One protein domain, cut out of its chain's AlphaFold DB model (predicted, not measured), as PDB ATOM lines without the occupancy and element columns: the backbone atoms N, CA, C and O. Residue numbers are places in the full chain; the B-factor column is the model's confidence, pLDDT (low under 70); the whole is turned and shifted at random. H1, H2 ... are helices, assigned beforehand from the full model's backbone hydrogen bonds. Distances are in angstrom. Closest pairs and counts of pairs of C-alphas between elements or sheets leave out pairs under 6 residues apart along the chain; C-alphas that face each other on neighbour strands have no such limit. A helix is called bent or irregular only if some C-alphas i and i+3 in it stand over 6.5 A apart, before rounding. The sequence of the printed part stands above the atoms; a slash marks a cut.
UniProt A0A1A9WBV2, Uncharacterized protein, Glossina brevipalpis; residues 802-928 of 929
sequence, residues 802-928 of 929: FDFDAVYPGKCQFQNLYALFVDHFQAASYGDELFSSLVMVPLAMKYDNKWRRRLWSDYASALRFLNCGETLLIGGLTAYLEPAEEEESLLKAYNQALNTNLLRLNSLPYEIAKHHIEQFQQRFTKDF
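Overview. This is residues 802 to 928 of the 929 residues of an uncharacterized protein of Glossina brevipalpis (UniProt A0A1A9WBV2). Picture a compact body of crossing helices, with H3 in the middle, the hairpin of H1 and H2 on one side of it, and H6 with H7 on the other. Two pieces stick out at opposite ends: the loop of residues 807 to 812, and residues 921 to 928, of which 921 to 926 belong to H7. The printed part has 127 residues with seven named helices, H1 to H7 in order along the chain, and no named strand; the class is all helix. The whole is compact, with a radius of gyration of the C-alphas of 14.8 A, and its elongated outline spans 55 by 31 by 26 A.

Arrangement. Start at the longest helix, H7, residues 908 to 926. With its residues 910 to 917 alone it touches H6, residues 888 to 899, at a steep tilt of 59 degrees, opposite ways; the closest C-alphas are those of Tyr 894 and Ala 913, 5.0 A apart. With residues 912 to 916 alone H7 touches H5, residues 878 to 881, where the C-alphas of Leu 881 and Ile 912 come closest, at 6.2 A. H6 also touches the hub, H3, residues 849 to 858, at a steep tilt of 39 degrees, the same way, closest at C-alphas Trp 856 and Ala 893, 5.9 A. H3 touches H2, residues 833 to 843, only at the corner, closest at C-alphas Leu 843 and Arg 852, 5.1 A. It only just touches H4, residues 860 to 865, with 3 pairs of C-alphas within 8 A and only at the corner; C-alphas Leu 855 and Ala 862 are closest, at 7.5 A. Farther out, H1, residues 814 to 828, touches H2 with residues 821 to 825 alone, a helical hairpin at 35.2 degrees, only just steep, closest at C-alphas Val 822 and Val 839, 6.8 A. H1 and H7 are apart. Every O i to N i+4 pair is within hydrogen-bond range in H1, H3, H6 and H7, against 5 of 7 in H2 and 0 of 2 in H4, where 3 of 3 O i to N i+3 pairs are; H5 is too short for an i+4 pair.

Along the chain. Find C-alpha 814 at (37.612, -24.912, 17.729); from there H1 runs 20.2 A to C-alpha 828. H2, 16.1 A long, is irregular, with C-alphas 839 and 842 7.2 A apart. H3 spans 12.9 A, H4 10.2 A, H5 5.0 A and H6 16.6 A. H7 runs 27.1 A to C-alpha 926 at (1.797, -40.464, 24.406).

Size, cuts and confidence. Look for the two C-alphas farthest apart at Gly 810 and Phe 928, 54.6 A. The printed part has no cut, and the link from H4 to H5, 12 residues, is long. Confidence is under 70 at residues 809 to 810 and 924 to 928.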
ATOM      1  N   PHE A 802      27.567 -19.219  19.729       93.38
ATOM      2  CA  PHE A 802      28.947 -19.392  19.278       93.38
ATOM      3  C   PHE A 802      28.977 -20.117  17.934       93.38
ATOM      4  O   PHE A 802      28.271 -21.108  17.736       93.38
ATOM      5  N   ASP A 803      29.802 -19.613  17.025       92.38
ATOM      6  CA  ASP A 803      30.109 -20.289  15.772       92.38
ATOM      7  C   ASP A 803      31.360 -21.146  15.965       92.38
ATOM      8  O   ASP A 803      32.478 -20.635  15.975       92.38
ATOM      9  N   PHE A 804      31.161 -22.443  16.191       93.38
ATOM     10  CA  PHE A 804      32.250 -23.402  16.394       93.38
ATOM     11  C   PHE A 804      32.864 -23.917  15.087       93.38
ATOM     12  O   PHE A 804      33.891 -24.595  15.133       93.38
ATOM     13  N   ASP A 805      32.251 -23.607  13.944       89.94
ATOM     14  CA  ASP A 805      32.722 -24.021  12.621       89.94
ATOM     15  C   ASP A 805      33.478 -22.880  11.902       89.94
ATOM     16  O   ASP A 805      34.040 -23.083  10.824       89.94
ATOM     17  N   ALA A 806      33.557 -21.695  12.524       87.06
ATOM     18  CA  ALA A 806      34.335 -20.558  12.046       87.06
ATOM     19  C   ALA A 806      35.827 -20.900  11.862       87.06
ATOM     20  O   ALA A 806      36.477 -21.498  12.726       87.06
ATOM     21  N   VAL A 807      36.393 -20.458  10.735       80.94
ATOM     22  CA  VAL A 807      37.817 -20.622  10.410       80.94
ATOM     23  C   VAL A 807      38.564 -19.326  10.701       80.94
ATOM     24  O   VAL A 807      38.273 -18.284  10.118       80.94
ATOM     25  N   TYR A 808      39.574 -19.414  11.564       75.19
ATOM     26  CA  TYR A 808      40.427 -18.288  11.935       75.19
ATOM     27  C   TYR A 808      41.842 -18.492  11.365       75.19
ATOM     28  O   TYR A 808      42.540 -19.411  11.804       75.19
ATOM     29  N   PRO A 809      42.295 -17.666  10.400       65.94
ATOM     30  CA  PRO A 809      43.633 -17.789   9.820       65.94
ATOM     31  C   PRO A 809      44.733 -17.743  10.888       65.94
ATOM     32  O   PRO A 809      44.745 -16.852  11.738       65.94
ATOM     33  N   GLY A 810      45.658 -18.704  10.847       67.50
ATOM     34  CA  GLY A 810      46.765 -18.795  11.805       67.50
ATOM     35  C   GLY A 810      46.365 -19.240  13.218       67.50
ATOM     36  O   GLY A 810      47.127 -19.016  14.158       67.50
ATOM     37  N   LYS A 811      45.178 -19.839  13.400       75.00
ATOM     38  CA  LYS A 811      44.725 -20.402  14.683       75.00
ATOM     39  C   LYS A 811      44.229 -21.836  14.524       75.00
ATOM     40  O   LYS A 811      43.818 -22.256  13.446       75.00
ATOM     41  N   CYS A 812      44.234 -22.574  15.632       76.88
ATOM     42  CA  CYS A 812      43.631 -23.901  15.700       76.88
ATOM     43  C   CYS A 812      42.104 -23.803  15.545       76.88
ATOM     44  O   CYS A 812      41.483 -22.903  16.108       76.88
ATOM     45  N   GLN A 813      41.490 -24.732  14.810       86.31
ATOM     46  CA  GLN A 813      40.030 -24.836  14.741       86.31
ATOM     47  C   GLN A 813      39.453 -25.184  16.117       86.31
ATOM     48  O   GLN A 813      40.034 -25.994  16.845       86.31
ATOM     49  N   PHE A 814      38.274 -24.644  16.447       91.00
ATOM     50  CA  PHE A 814      37.612 -24.912  17.729       91.00
ATOM     51  C   PHE A 814      37.447 -26.416  17.979       91.00
ATOM     52  O   PHE A 814      37.712 -26.893  19.077       91.00
ATOM     53  N   GLN A 815      37.089 -27.184  16.946       89.38
ATOM     54  CA  GLN A 815      36.924 -28.632  17.043       89.38
ATOM     55  C   GLN A 815      38.169 -29.364  17.557       89.38
ATOM     56  O   GLN A 815      38.038 -30.290  18.361       89.38
ATOM     57  N   ASN A 816      39.348 -28.967  17.081       89.12
ATOM     58  CA  ASN A 816      40.613 -29.592  17.451       89.12
ATOM     59  C   ASN A 816      41.045 -29.129  18.844       89.12
ATOM     60  O   ASN A 816      41.450 -29.950  19.664       89.12
ATOM     61  N   LEU A 817      40.880 -27.835  19.139       89.50
ATOM     62  CA  LEU A 817      41.146 -27.292  20.468       89.50
ATOM     63  C   LEU A 817      40.259 -27.951  21.533       89.50
ATOM     64  O   LEU A 817      40.765 -28.334  22.579       89.50
ATOM     65  N   TYR A 818      38.963 -28.127  21.266       93.88
ATOM     66  CA  TYR A 818      38.034 -28.733  22.218       93.88
ATOM     67  C   TYR A 818      38.386 -30.194  22.514       93.88
ATOM     68  O   TYR A 818      38.337 -30.596  23.669       93.88
ATOM     69  N   ALA A 819      38.791 -30.976  21.507       91.06
ATOM     70  CA  ALA A 819      39.248 -32.350  21.732       91.06
ATOM     71  C   ALA A 819      40.466 -32.384  22.675       91.06
ATOM     72  O   ALA A 819      40.403 -33.017  23.726       91.06
ATOM     73  N   LEU A 820      41.505 -31.593  22.369       90.94
ATOM     74  CA  LEU A 820      42.689 -31.451  23.228       90.94
ATOM     75  C   LEU A 820      42.337 -30.971  24.643       90.94
ATOM     76  O   LEU A 820      42.939 -31.405  25.622       90.94
ATOM     77  N   PHE A 821      41.361 -30.072  24.754       93.69
ATOM     78  CA  PHE A 821      40.901 -29.532  26.025       93.69
ATOM     79  C   PHE A 821      40.192 -30.586  26.885       93.69
ATOM     80  O   PHE A 821      40.455 -30.657  28.083       93.69
ATOM     81  N   VAL A 822      39.335 -31.430  26.297       94.31
ATOM     82  CA  VAL A 822      38.672 -32.531  27.020       94.31
ATOM     83  C   VAL A 822      39.673 -33.623  27.411       94.31
ATOM     84  O   VAL A 822      39.609 -34.130  28.532       94.31
ATOM     85  N   ASP A 823      40.642 -33.931  26.548       91.25
ATOM     86  CA  ASP A 823      41.751 -34.832  26.878       91.25
ATOM     87  C   ASP A 823      42.546 -34.319  28.088       91.25
ATOM     88  O   ASP A 823      42.779 -35.049  29.057       91.25
ATOM     89  N   HIS A 824      42.895 -33.029  28.081       91.44
ATOM     90  CA  HIS A 824      43.579 -32.401  29.206       91.44
ATOM     91  C   HIS A 824      42.709 -32.368  30.471       91.44
ATOM     92  O   HIS A 824      43.203 -32.649  31.562       91.44
ATOM     93  N   PHE A 825      41.406 -32.105  30.338       93.75
ATOM     94  CA  PHE A 825      40.455 -32.146  31.448       93.75
ATOM     95  C   PHE A 825      40.434 -33.522  32.120       93.75
ATOM     96  O   PHE A 825      40.503 -33.627  33.346       93.75
ATOM     97  N   GLN A 826      40.386 -34.597  31.335       91.00
ATOM     98  CA  GLN A 826      40.410 -35.952  31.876       91.00
ATOM     99  C   GLN A 826      41.733 -36.272  32.590       91.00
ATOM    100  O   GLN A 826      41.728 -37.001  33.581       91.00
ATOM    101  N   ALA A 827      42.851 -35.734  32.101       89.44
ATOM    102  CA  ALA A 827      44.173 -35.996  32.658       89.44
ATOM    103  C   ALA A 827      44.488 -35.172  33.921       89.44
ATOM    104  O   ALA A 827      45.091 -35.702  34.854       89.44
ATOM    105  N   ALA A 828      44.108 -33.890  33.952       90.06
ATOM    106  CA  ALA A 828      44.649 -32.912  34.899       90.06
ATOM    107  C   ALA A 828      43.625 -31.890  35.432       90.06
ATOM    108  O   ALA A 828      44.019 -30.865  35.975       90.06
ATOM    109  N   SER A 829      42.311 -32.127  35.321       90.19
ATOM    110  CA  SER A 829      41.311 -31.161  35.824       90.19
ATOM    111  C   SER A 829      41.182 -31.090  37.339       90.19
ATOM    112  O   SER A 829      40.660 -30.107  37.853       90.19
ATOM    113  N   TYR A 830      41.551 -32.155  38.059       88.44
ATOM    114  CA  TYR A 830      41.302 -32.311  39.500       88.44
ATOM    115  C   TYR A 830      39.826 -32.111  39.920       88.44
ATOM    116  O   TYR A 830      39.538 -31.917  41.099       88.44
ATOM    117  N   GLY A 831      38.874 -32.202  38.978       87.38
ATOM    118  CA  GLY A 831      37.454 -31.921  39.228       87.38
ATOM    119  C   GLY A 831      37.139 -30.443  39.488       87.38
ATOM    120  O   GLY A 831      36.175 -30.151  40.201       87.38
ATOM    121  N   ASP A 832      37.963 -29.542  38.948       94.38
ATOM    122  CA  ASP A 832      37.814 -28.092  39.054       94.38
ATOM    123  C   ASP A 832      36.488 -27.580  38.471       94.38
ATOM    124  O   ASP A 832      36.014 -28.045  37.424       94.38
ATOM    125  N   GLU A 833      35.900 -26.593  39.151       94.25
ATOM    126  CA  GLU A 833      34.574 -26.076  38.820       94.25
ATOM    127  C   GLU A 833      34.551 -25.260  37.525       94.25
ATOM    128  O   GLU A 833      33.672 -25.422  36.671       94.25
ATOM    129  N   LEU A 834      35.558 -24.406  37.349       95.56
ATOM    130  CA  LEU A 834      35.674 -23.522  36.197       95.56
ATOM    131  C   LEU A 834      36.026 -24.311  34.942       95.56
ATOM    132  O   LEU A 834      35.416 -24.097  33.892       95.56
ATOM    133  N   PHE A 835      36.954 -25.260  35.068       95.69
ATOM    134  CA  PHE A 835      37.339 -26.155  33.985       95.69
ATOM    135  C   PHE A 835      36.127 -26.983  33.527       95.69
ATOM    136  O   PHE A 835      35.801 -27.003  32.338       95.69
ATOM    137  N   SER A 836      35.372 -27.559  34.473       95.12
ATOM    138  CA  SER A 836      34.124 -28.274  34.172       95.12
ATOM    139  C   SER A 836      33.118 -27.384  33.437       95.12
ATOM    140  O   SER A 836      32.523 -27.819  32.452       95.12
ATOM    141  N   SER A 837      32.959 -26.123  33.858       95.56
ATOM    142  CA  SER A 837      32.026 -25.189  33.213       95.56
ATOM    143  C   SER A 837      32.346 -24.953  31.731       95.56
ATOM    144  O   SER A 837      31.439 -24.936  30.900       95.56
ATOM    145  N   LEU A 838      33.632 -24.844  31.377       96.50
ATOM    146  CA  LEU A 838      34.082 -24.630  30.000       96.50
ATOM    147  C   LEU A 838      33.850 -25.863  29.117       96.50
ATOM    148  O   LEU A 838      33.481 -25.714  27.951       96.50
ATOM    149  N   VAL A 839      34.009 -27.073  29.670       96.31
ATOM    150  CA  VAL A 839      33.695 -28.331  28.965       96.31
ATOM    151  C   VAL A 839      32.206 -28.409  28.618       96.31
ATOM    152  O   VAL A 839      31.861 -28.927  27.553       96.31
ATOM    153  N   MET A 840      31.333 -27.858  29.470       95.12
ATOM    154  CA  MET A 840      29.881 -27.875  29.276       95.12
ATOM    155  C   MET A 840      29.398 -26.930  28.164       95.12
ATOM    156  O   MET A 840      28.399 -27.230  27.522       95.12
ATOM    157  N   VAL A 841      30.099 -25.829  27.867       94.94
ATOM    158  CA  VAL A 841      29.632 -24.775  26.937       94.94
ATOM    159  C   VAL A 841      29.070 -25.279  25.588       94.94
ATOM    160  O   VAL A 841      27.969 -24.851  25.222       94.94
ATOM    161  N   PRO A 842      29.753 -26.156  24.820       95.25
ATOM    162  CA  PRO A 842      29.243 -26.618  23.527       95.25
ATOM    163  C   PRO A 842      28.134 -27.680  23.639       95.25
ATOM    164  O   PRO A 842      27.587 -28.087  22.616       95.25
ATOM    165  N   LEU A 843      27.783 -28.129  24.850       95.00
ATOM    166  CA  LEU A 843      26.770 -29.165  25.078       95.00
ATOM    167  C   LEU A 843      25.342 -28.622  25.185       95.00
ATOM    168  O   LEU A 843      24.407 -29.417  25.245       95.00
ATOM    169  N   ALA A 844      25.159 -27.301  25.239       93.50
ATOM    170  CA  ALA A 844      23.828 -26.704  25.248       93.50
ATOM    171  C   ALA A 844      23.027 -27.130  24.001       93.50
ATOM    172  O   ALA A 844      23.573 -27.221  22.898       93.50
ATOM    173  N   MET A 845      21.716 -27.322  24.151       93.31
ATOM    174  CA  MET A 845      20.842 -27.903  23.118       93.31
ATOM    175  C   MET A 845      20.766 -27.067  21.831       93.31
ATOM    176  O   MET A 845      20.437 -27.583  20.768       93.31
ATOM    177  N   LYS A 846      21.121 -25.776  21.896       90.94
ATOM    178  CA  LYS A 846      21.176 -24.867  20.734       90.94
ATOM    179  C   LYS A 846      22.303 -25.175  19.733       90.94
ATOM    180  O   LYS A 846      22.342 -24.555  18.662       90.94
ATOM    181  N   TYR A 847      23.238 -26.059  20.085       93.81
ATOM    182  CA  TYR A 847      24.368 -26.463  19.250       93.81
ATOM    183  C   TYR A 847      24.177 -27.860  18.648       93.81
ATOM    184  O   TYR A 847      23.396 -28.684  19.132       93.81
ATOM    185  N   ASP A 848      24.926 -28.117  17.577       93.94
ATOM    186  CA  ASP A 848      24.930 -29.388  16.853       93.94
ATOM    187  C   ASP A 848      25.187 -30.580  17.801       93.94
ATOM    188  O   ASP A 848      26.041 -30.520  18.696       93.94
ATOM    189  N   ASN A 849      24.438 -31.669  17.609       93.56
ATOM    190  CA  ASN A 849      24.526 -32.882  18.424       93.56
ATOM    191  C   ASN A 849      25.929 -33.517  18.408       93.56
ATOM    192  O   ASN A 849      26.290 -34.207  19.365       93.56
ATOM    193  N   LYS A 850      26.766 -33.215  17.403       93.94
ATOM    194  CA  LYS A 850      28.150 -33.699  17.298       93.94
ATOM    195  C   LYS A 850      28.982 -33.402  18.550       93.94
ATOM    196  O   LYS A 850      29.802 -34.231  18.938       93.94
ATOM    197  N   TRP A 851      28.751 -32.258  19.204       94.62
ATOM    198  CA  TRP A 851      29.482 -31.848  20.410       94.62
ATOM    199  C   TRP A 851      29.079 -32.662  21.635       94.62
ATOM    200  O   TRP A 851      29.937 -33.140  22.375       94.62
ATOM    201  N   ARG A 852      27.771 -32.884  21.804       95.38
ATOM    202  CA  ARG A 852      27.237 -33.753  22.855       95.38
ATOM    203  C   ARG A 852      27.703 -35.185  22.646       95.38
ATOM    204  O   ARG A 852      28.201 -35.792  23.585       95.38
ATOM    205  N   ARG A 853      27.635 -35.699  21.414       93.31
ATOM    206  CA  ARG A 853      28.060 -37.071  21.110       93.31
ATOM    207  C   ARG A 853      29.533 -37.272  21.436       93.31
ATOM    208  O   ARG A 853      29.878 -38.267  22.060       93.31
ATOM    209  N   ARG A 854      30.378 -36.295  21.104       92.69
ATOM    210  CA  ARG A 854      31.801 -36.341  21.437       92.69
ATOM    211  C   ARG A 854      32.040 -36.521  22.938       92.69
ATOM    212  O   ARG A 854      32.823 -37.379  23.319       92.69
ATOM    213  N   LEU A 855      31.361 -35.766  23.799       94.19
ATOM    214  CA  LEU A 855      31.571 -35.906  25.243       94.19
ATOM    215  C   LEU A 855      30.901 -37.158  25.832       94.19
ATOM    216  O   LEU A 855      31.516 -37.868  26.619       94.19
ATOM    217  N   TRP A 856      29.648 -37.432  25.461       94.06
ATOM    218  CA  TRP A 856      28.841 -38.503  26.059       94.06
ATOM    219  C   TRP A 856      29.176 -39.905  25.537       94.06
ATOM    220  O   TRP A 856      28.911 -40.881  26.234       94.06
ATOM    221  N   SER A 857      29.767 -40.010  24.342       91.38
ATOM    222  CA  SER A 857      30.247 -41.266  23.754       91.38
ATOM    223  C   SER A 857      31.772 -41.348  23.797       91.38
ATOM    224  O   SER A 857      32.316 -42.180  24.520       91.38
ATOM    225  N   ASP A 858      32.470 -40.475  23.062       90.38
ATOM    226  CA  ASP A 858      33.917 -40.629  22.826       90.38
ATOM    227  C   ASP A 858      34.739 -40.374  24.102       90.38
ATOM    228  O   ASP A 858      35.703 -41.088  24.377       90.38
ATOM    229  N   TYR A 859      34.311 -39.409  24.922       91.75
ATOM    230  CA  TYR A 859      34.956 -39.026  26.183       91.75
ATOM    231  C   TYR A 859      34.105 -39.346  27.421       91.75
ATOM    232  O   TYR A 859      34.145 -38.620  28.416       91.75
ATOM    233  N   ALA A 860      33.350 -40.449  27.408       90.12
ATOM    234  CA  ALA A 860      32.441 -40.801  28.504       90.12
ATOM    235  C   ALA A 860      33.134 -40.894  29.886       90.12
ATOM    236  O   ALA A 860      32.513 -40.639  30.919       90.12
ATOM    237  N   SER A 861      34.435 -41.205  29.933       88.56
ATOM    238  CA  SER A 861      35.243 -41.197  31.163       88.56
ATOM    239  C   SER A 861      35.410 -39.810  31.789       88.56
ATOM    240  O   SER A 861      35.524 -39.712  33.013       88.56
ATOM    241  N   ALA A 862      35.384 -38.741  30.989       91.00
ATOM    242  CA  ALA A 862      35.485 -37.365  31.469       91.00
ATOM    243  C   ALA A 862      34.271 -36.958  32.325       91.00
ATOM    244  O   ALA A 862      34.409 -36.148  33.243       91.00
ATOM    245  N   LEU A 863      33.099 -37.575  32.100       91.19
ATOM    246  CA  LEU A 863      31.853 -37.277  32.821       91.19
ATOM    247  C   LEU A 863      31.995 -37.418  34.346       91.19
ATOM    248  O   LEU A 863      31.382 -36.663  35.098       91.19
ATOM    249  N   ARG A 864      32.865 -38.325  34.815       89.75
ATOM    250  CA  ARG A 864      33.106 -38.563  36.250       89.75
ATOM    251  C   ARG A 864      33.759 -37.374  36.959       89.75
ATOM    252  O   ARG A 864      33.669 -37.262  38.189       89.75
ATOM    253  N   PHE A 865      34.452 -36.523  36.212       90.19
ATOM    254  CA  PHE A 865      35.185 -35.374  36.739       90.19
ATOM    255  C   PHE A 865      34.392 -34.072  36.652       90.19
ATOM    256  O   PHE A 865      34.741 -33.131  37.358       90.19
ATOM    257  N   LEU A 866      33.307 -34.032  35.868       91.00
ATOM    258  CA  LEU A 866      32.460 -32.849  35.741       91.00
ATOM    259  C   LEU A 866      31.823 -32.482  37.082       91.00
ATOM    260  O   LEU A 866      31.056 -33.243  37.676       91.00
ATOM    261  N   ASN A 867      32.143 -31.281  37.535       88.56
ATOM    262  CA  ASN A 867      31.664 -30.708  38.777       88.56
ATOM    263  C   ASN A 867      31.458 -29.214  38.537       88.56
ATOM    264  O   ASN A 867      32.430 -28.484  38.524       88.56
ATOM    265  N   CYS A 868      30.239 -28.754  38.265       87.69
ATOM    266  CA  CYS A 868      29.954 -27.322  38.125       87.69
ATOM    267  C   CYS A 868      28.579 -26.984  38.700       87.69
ATOM    268  O   CYS A 868      27.679 -27.825  38.670       87.69
ATOM    269  N   GLY A 869      28.431 -25.780  39.257       87.38
ATOM    270  CA  GLY A 869      27.139 -25.246  39.678       87.38
ATOM    271  C   GLY A 869      26.337 -24.647  38.517       87.38
ATOM    272  O   GLY A 869      26.890 -24.236  37.496       87.38
ATOM    273  N   GLU A 870      25.015 -24.540  38.686       88.62
ATOM    274  CA  GLU A 870      24.113 -23.959  37.673       88.62
ATOM    275  C   GLU A 870      24.480 -22.518  37.288       88.62
ATOM    276  O   GLU A 870      24.263 -22.095  36.153       88.62
ATOM    277  N   THR A 871      25.059 -21.754  38.219       87.94
ATOM    278  CA  THR A 871      25.483 -20.360  38.008       87.94
ATOM    279  C   THR A 871      26.612 -20.223  36.988       87.94
ATOM    280  O   THR A 871      26.784 -19.146  36.415       87.94
ATOM    281  N   LEU A 872      27.363 -21.299  36.740       90.81
ATOM    282  CA  LEU A 872      28.447 -21.363  35.761       90.81
ATOM    283  C   LEU A 872      28.004 -21.979  34.424       90.81
ATOM    284  O   LEU A 872      28.828 -22.154  33.530       90.81
ATOM    285  N   LEU A 873      26.715 -22.286  34.246       90.56
ATOM    286  CA  LEU A 873      26.182 -22.709  32.955       90.56
ATOM    287  C   LEU A 873      25.799 -21.504  32.096       90.56
ATOM    288  O   LEU A 873      24.939 -20.694  32.455       90.56
ATOM    289  N   ILE A 874      26.365 -21.427  30.891       88.44
ATOM    290  CA  ILE A 874      25.944 -20.414  29.925       88.44
ATOM    291  C   ILE A 874      24.476 -20.630  29.520       88.44
ATOM    292  O   ILE A 874      24.100 -21.688  29.024       88.44
ATOM    293  N   GLY A 875      23.634 -19.618  29.743       84.62
ATOM    294  CA  GLY A 875      22.190 -19.712  29.494       84.62
ATOM    295  C   GLY A 875      21.383 -20.417  30.595       84.62
ATOM    296  O   GLY A 875      20.164 -20.498  30.461       84.62
ATOM    297  N   GLY A 876      22.022 -20.849  31.691       89.56
ATOM    298  CA  GLY A 876      21.388 -21.592  32.785       89.56
ATOM    299  C   GLY A 876      21.039 -23.038  32.416       89.56
ATOM    300  O   GLY A 876      21.234 -23.466  31.279       89.56
ATOM    301  N   LEU A 877      20.502 -23.796  33.379       91.31
ATOM    302  CA  LEU A 877      20.180 -25.218  33.202       91.31
ATOM    303  C   LEU A 877      19.192 -25.466  32.050       91.31
ATOM    304  O   LEU A 877      19.356 -26.411  31.285       91.31
ATOM    305  N   THR A 878      18.220 -24.574  31.849       91.50
ATOM    306  CA  THR A 878      17.208 -24.701  30.786       91.50
ATOM    307  C   THR A 878      17.809 -24.801  29.383       91.50
ATOM    308  O   THR A 878      17.277 -25.533  28.556       91.50
ATOM    309  N   ALA A 879      18.949 -24.152  29.118       91.44
ATOM    310  CA  ALA A 879      19.634 -24.220  27.822       91.44
ATOM    311  C   ALA A 879      20.200 -25.616  27.484       91.44
ATOM    312  O   ALA A 879      20.566 -25.869  26.336       91.44
ATOM    313  N   TYR A 880      20.294 -26.507  28.475       94.75
ATOM    314  CA  TYR A 880      20.784 -27.883  28.348       94.75
ATOM    315  C   TYR A 880      19.656 -28.918  28.382       94.75
ATOM    316  O   TYR A 880      19.878 -30.070  28.015       94.75
ATOM    317  N   LEU A 881      18.464 -28.510  28.822       94.31
ATOM    318  CA  LEU A 881      17.280 -29.359  28.906       94.31
ATOM    319  C   LEU A 881      16.361 -29.186  27.689       94.31
ATOM    320  O   LEU A 881      15.765 -30.158  27.245       94.31
ATOM    321  N   GLU A 882      16.275 -27.974  27.130       91.62
ATOM    322  CA  GLU A 882      15.306 -27.642  26.079       91.62
ATOM    323  C   GLU A 882      15.967 -27.196  24.759       91.62
ATOM    324  O   GLU A 882      16.878 -26.359  24.787       91.62
ATOM    325  N   PRO A 883      15.475 -27.658  23.588       93.88
ATOM    326  CA  PRO A 883      14.453 -28.704  23.416       93.88
ATOM    327  C   PRO A 883      14.939 -30.072  23.916       93.88
ATOM    328  O   PRO A 883      16.140 -30.258  24.042       93.88
ATOM    329  N   ALA A 884      14.038 -31.023  24.177       91.81
ATOM    330  CA  ALA A 884      14.437 -32.386  24.556       91.81
ATOM    331  C   ALA A 884      15.167 -33.124  23.412       91.81
ATOM    332  O   ALA A 884      14.853 -32.914  22.240       91.81
ATOM    333  N   GLU A 885      16.125 -33.992  23.758       93.38
ATOM    334  CA  GLU A 885      16.952 -34.736  22.798       93.38
ATOM    335  C   GLU A 885      16.129 -35.695  21.927       93.38
ATOM    336  O   GLU A 885      15.285 -36.450  22.412       93.38
ATOM    337  N   GLU A 886      16.432 -35.692  20.631       90.19
ATOM    338  CA  GLU A 886      15.773 -36.533  19.625       90.19
ATOM    339  C   GLU A 886      16.721 -37.570  19.027       90.19
ATOM    340  O   GLU A 886      16.280 -38.567  18.457       90.19
ATOM    341  N   GLU A 887      18.031 -37.358  19.151       92.94
ATOM    342  CA  GLU A 887      19.028 -38.229  18.555       92.94
ATOM    343  C   GLU A 887      19.187 -39.535  19.360       92.94
ATOM    344  O   GLU A 887      19.523 -39.547  20.547       92.94
ATOM    345  N   GLU A 888      18.939 -40.668  18.697       89.69
ATOM    346  CA  GLU A 888      18.866 -41.984  19.341       89.69
ATOM    347  C   GLU A 888      20.216 -42.449  19.921       89.69
ATOM    348  O   GLU A 888      20.249 -43.101  20.970       89.69
ATOM    349  N   SER A 889      21.343 -42.133  19.270       92.50
ATOM    350  CA  SER A 889      22.672 -42.529  19.757       92.50
ATOM    351  C   SER A 889      23.029 -41.838  21.079       92.50
ATOM    352  O   SER A 889      23.585 -42.473  21.978       92.50
ATOM    353  N   LEU A 890      22.626 -40.580  21.246       93.62
ATOM    354  CA  LEU A 890      22.797 -39.780  22.448       93.62
ATOM    355  C   LEU A 890      21.890 -40.252  23.572       93.62
ATOM    356  O   LEU A 890      22.362 -40.404  24.693       93.62
ATOM    357  N   LEU A 891      20.630 -40.580  23.284       92.56
ATOM    358  CA  LEU A 891      19.735 -41.188  24.272       92.56
ATOM    359  C   LEU A 891      20.286 -42.524  24.791       92.56
ATOM    360  O   LEU A 891      20.250 -42.792  25.994       92.56
ATOM    361  N   LYS A 892      20.884 -43.348  23.920       92.19
ATOM    362  CA  LYS A 892      21.600 -44.562  24.349       92.19
ATOM    363  C   LYS A 892      22.793 -44.228  25.246       92.19
ATOM    364  O   LYS A 892      22.948 -44.866  26.287       92.19
ATOM    365  N   ALA A 893      23.586 -43.217  24.889       92.81
ATOM    366  CA  ALA A 893      24.722 -42.768  25.690       92.81
ATOM    367  C   ALA A 893      24.293 -42.217  27.065       92.81
ATOM    368  O   ALA A 893      24.888 -42.585  28.076       92.81
ATOM    369  N   TYR A 894      23.217 -41.424  27.142       94.12
ATOM    370  CA  TYR A 894      22.640 -40.936  28.401       94.12
ATOM    371  C   TYR A 894      22.183 -42.090  29.295       94.12
ATOM    372  O   TYR A 894      22.544 -42.143  30.471       94.12
ATOM    373  N   ASN A 895      21.444 -43.052  28.738       91.56
ATOM    374  CA  ASN A 895      20.990 -44.223  29.486       91.56
ATOM    375  C   ASN A 895      22.173 -45.083  29.965       91.56
ATOM    376  O   ASN A 895      22.187 -45.560  31.098       91.56
ATOM    377  N   GLN A 896      23.200 -45.264  29.131       91.81
ATOM    378  CA  GLN A 896      24.415 -45.974  29.524       91.81
ATOM    379  C   GLN A 896      25.152 -45.239  30.651       91.81
ATOM    380  O   GLN A 896      25.556 -45.872  31.625       91.81
ATOM    381  N   ALA A 897      25.286 -43.916  30.567       90.88
ATOM    382  CA  ALA A 897      25.932 -43.104  31.592       90.88
ATOM    383  C   ALA A 897      25.175 -43.128  32.936       90.88
ATOM    384  O   ALA A 897      25.817 -43.155  33.980       90.88
ATOM    385  N   LEU A 898      23.835 -43.180  32.926       91.19
ATOM    386  CA  LEU A 898      23.004 -43.306  34.137       91.19
ATOM    387  C   LEU A 898      23.111 -44.684  34.804       91.19
ATOM    388  O   LEU A 898      23.074 -44.778  36.029       91.19
ATOM    389  N   ASN A 899      23.245 -45.747  34.007       88.62
ATOM    390  CA  ASN A 899      23.353 -47.124  34.504       88.62
ATOM    391  C   ASN A 899      24.792 -47.526  34.867       88.62
ATOM    392  O   ASN A 899      25.021 -48.606  35.413       88.62
ATOM    393  N   THR A 900      25.771 -46.678  34.557       83.75
ATOM    394  CA  THR A 900      27.182 -46.885  34.886       83.75
ATOM    395  C   THR A 900      27.617 -45.911  35.981       83.75
ATOM    396  O   THR A 900      27.050 -44.837  36.147       83.75
ATOM    397  N   ASN A 901      28.673 -46.245  36.730       82.44
ATOM    398  CA  ASN A 901      29.241 -45.360  37.766       82.44
ATOM    399  C   ASN A 901      30.039 -44.171  37.174       82.44
ATOM    400  O   ASN A 901      31.040 -43.738  37.750       82.44
ATOM    401  N   LEU A 902      29.639 -43.681  35.997       83.88
ATOM    402  CA  LEU A 902      30.281 -42.570  35.295       83.88
ATOM    403  C   LEU A 902      29.752 -41.208  35.758       83.88
ATOM    404  O   LEU A 902      30.480 -40.226  35.669       83.88
ATOM    405  N   LEU A 903      28.529 -41.144  36.294       87.88
ATOM    406  CA  LEU A 903      27.899 -39.907  36.756       87.88
ATOM    407  C   LEU A 903      27.868 -39.831  38.287       87.88
ATOM    408  O   LEU A 903      27.559 -40.807  38.970       87.88
ATOM    409  N   ARG A 904      28.152 -38.648  38.843       84.44
ATOM    410  CA  ARG A 904      27.949 -38.381  40.276       84.44
ATOM    411  C   ARG A 904      26.472 -38.071  40.529       84.44
ATOM    412  O   ARG A 904      25.867 -37.302  39.782       84.44
ATOM    413  N   LEU A 905      25.906 -38.640  41.592       80.50
ATOM    414  CA  LEU A 905      24.539 -38.335  42.029       80.50
ATOM    415  C   LEU A 905      24.397 -36.830  42.309       80.50
ATOM    416  O   LEU A 905      25.279 -36.241  42.933       80.50
ATOM    417  N   ASN A 906      23.297 -36.228  41.847       82.31
ATOM    418  CA  ASN A 906      23.000 -34.788  41.949       82.31
ATOM    419  C   ASN A 906      24.014 -33.862  41.245       82.31
ATOM    420  O   ASN A 906      24.141 -32.695  41.602       82.31
ATOM    421  N   SER A 907      24.767 -34.373  40.266       89.50
ATOM    422  CA  SER A 907      25.564 -33.524  39.372       89.50
ATOM    423  C   SER A 907      24.724 -33.037  38.189       89.50
ATOM    424  O   SER A 907      23.808 -33.734  37.755       89.50
ATOM    425  N   LEU A 908      25.068 -31.882  37.608       90.69
ATOM    426  CA  LEU A 908      24.363 -31.362  36.427       90.69
ATOM    427  C   LEU A 908      24.313 -32.363  35.259       90.69
ATOM    428  O   LEU A 908      23.244 -32.527  34.675       90.69
ATOM    429  N   PRO A 909      25.392 -33.106  34.927       92.06
ATOM    430  CA  PRO A 909      25.306 -34.159  33.916       92.06
ATOM    431  C   PRO A 909      24.271 -35.246  34.258       92.06
ATOM    432  O   PRO A 909      23.564 -35.711  33.365       92.06
ATOM    433  N   TYR A 910      24.136 -35.627  35.534       92.12
ATOM    434  CA  TYR A 910      23.116 -36.586  35.972       92.12
ATOM    435  C   TYR A 910      21.697 -36.056  35.744       92.12
ATOM    436  O   TYR A 910      20.851 -36.779  35.221       92.12
ATOM    437  N   GLU A 911      21.442 -34.791  36.078       92.25
ATOM    438  CA  GLU A 911      20.139 -34.152  35.860       92.25
ATOM    439  C   GLU A 911      19.790 -34.019  34.374       92.25
ATOM    440  O   GLU A 911      18.672 -34.348  33.981       92.25
ATOM    441  N   ILE A 912      20.756 -33.621  33.538       93.56
ATOM    442  CA  ILE A 912      20.585 -33.502  32.081       93.56
ATOM    443  C   ILE A 912      20.250 -34.865  31.466       93.56
ATOM    444  O   ILE A 912      19.266 -34.990  30.736       93.56
ATOM    445  N   ALA A 913      21.034 -35.903  31.778       93.38
ATOM    446  CA  ALA A 913      20.799 -37.246  31.252       93.38
ATOM    447  C   ALA A 913      19.440 -37.798  31.702       93.38
ATOM    448  O   ALA A 913      18.695 -38.351  30.892       93.38
ATOM    449  N   LYS A 914      19.088 -37.617  32.983       93.75
ATOM    450  CA  LYS A 914      17.800 -38.049  33.535       93.75
ATOM    451  C   LYS A 914      16.629 -37.360  32.833       93.75
ATOM    452  O   LYS A 914      15.706 -38.045  32.403       93.75
ATOM    453  N   HIS A 915      16.690 -36.040  32.662       94.12
ATOM    454  CA  HIS A 915      15.634 -35.264  32.013       94.12
ATOM    455  C   HIS A 915      15.361 -35.726  30.576       94.12
ATOM    456  O   HIS A 915      14.211 -35.986  30.228       94.12
ATOM    457  N   HIS A 916      16.402 -35.873  29.746       94.25
ATOM    458  CA  HIS A 916      16.235 -36.271  28.341       94.25
ATOM    459  C   HIS A 916      15.670 -37.689  28.198       94.25
ATOM    460  O   HIS A 916      14.813 -37.929  27.347       94.25
ATOM    461  N   ILE A 917      16.069 -38.620  29.074       92.94
ATOM    462  CA  ILE A 917      15.496 -39.974  29.114       92.94
ATOM    463  C   ILE A 917      14.030 -39.956  29.562       92.94
ATOM    464  O   ILE A 917      13.201 -40.635  28.957       92.94
ATOM    465  N   GLU A 918      13.685 -39.173  30.584       92.94
ATOM    466  CA  GLU A 918      12.302 -39.039  31.056       92.94
ATOM    467  C   GLU A 918      11.395 -38.407  29.988       92.94
ATOM    468  O   GLU A 918      10.294 -38.902  29.750       92.94
ATOM    469  N   GLN A 919      11.861 -37.368  29.288       90.88
ATOM    470  CA  GLN A 919      11.125 -36.749  28.179       90.88
ATOM    471  C   GLN A 919      10.920 -37.720  27.012       90.88
ATOM    472  O   GLN A 919       9.820 -37.803  26.463       90.88
ATOM    473  N   PHE A 920      11.939 -38.510  26.665       89.56
ATOM    474  CA  PHE A 920      11.819 -39.558  25.653       89.56
ATOM    475  C   PHE A 920      10.777 -40.615  26.052       89.56
ATOM    476  O   PHE A 920       9.884 -40.932  25.266       89.56
ATOM    477  N   GLN A 921      10.809 -41.099  27.297       87.00
ATOM    478  CA  GLN A 921       9.817 -42.052  27.813       87.00
ATOM    479  C   GLN A 921       8.388 -41.481  27.791       87.00
ATOM    480  O   GLN A 921       7.444 -42.201  27.457       87.00
ATOM    481  N   GLN A 922       8.221 -40.190  28.096       84.19
ATOM    482  CA  GLN A 922       6.928 -39.496  28.060       84.19
ATOM    483  C   GLN A 922       6.386 -39.300  26.636       84.19
ATOM    484  O   GLN A 922       5.173 -39.368  26.435       84.19
ATOM    485  N   ARG A 923       7.256 -39.083  25.641       79.50
ATOM    486  CA  ARG A 923       6.865 -39.037  24.219       79.50
ATOM    487  C   ARG A 923       6.359 -40.404  23.755       79.50
ATOM    488  O   ARG A 923       5.243 -40.499  23.256       79.50
ATOM    489  N   PHE A 924       7.098 -41.472  24.059       66.94
ATOM    490  CA  PHE A 924       6.691 -42.837  23.709       66.94
ATOM    491  C   PHE A 924       5.412 -43.292  24.415       66.94
ATOM    492  O   PHE A 924       4.652 -44.052  23.839       66.94
ATOM    493  N   THR A 925       5.122 -42.833  25.632       62.09
ATOM    494  CA  THR A 925       3.845 -43.161  26.299       62.09
ATOM    495  C   THR A 925       2.647 -42.373  25.758       62.09
ATOM    496  O   THR A 925       1.517 -42.820  25.946       62.09
ATOM    497  N   LYS A 926       2.860 -41.245  25.065       56.38
ATOM    498  CA  LYS A 926       1.797 -40.464  24.406       56.38
ATOM    499  C   LYS A 926       1.443 -40.955  23.000       56.38
ATOM    500  O   LYS A 926       0.292 -40.805  22.624       56.38
ATOM    501  N   ASP A 927       2.366 -41.577  22.266       50.75
ATOM    502  CA  ASP A 927       2.100 -42.105  20.912       50.75
ATOM    503  C   ASP A 927       1.308 -43.438  20.901       50.75
ATOM    504  O   ASP A 927       0.956 -43.948  19.838       50.75
ATOM    505  N   PHE A 928       1.004 -44.006  22.077       47.47
ATOM    506  CA  PHE A 928       0.189 -45.223  22.255       47.47
ATOM    507  C   PHE A 928      -1.205 -44.966  22.874       47.47
ATOM    508  O   PHE A 928      -1.895 -45.928  23.225       47.47
TER     509      PHE A 928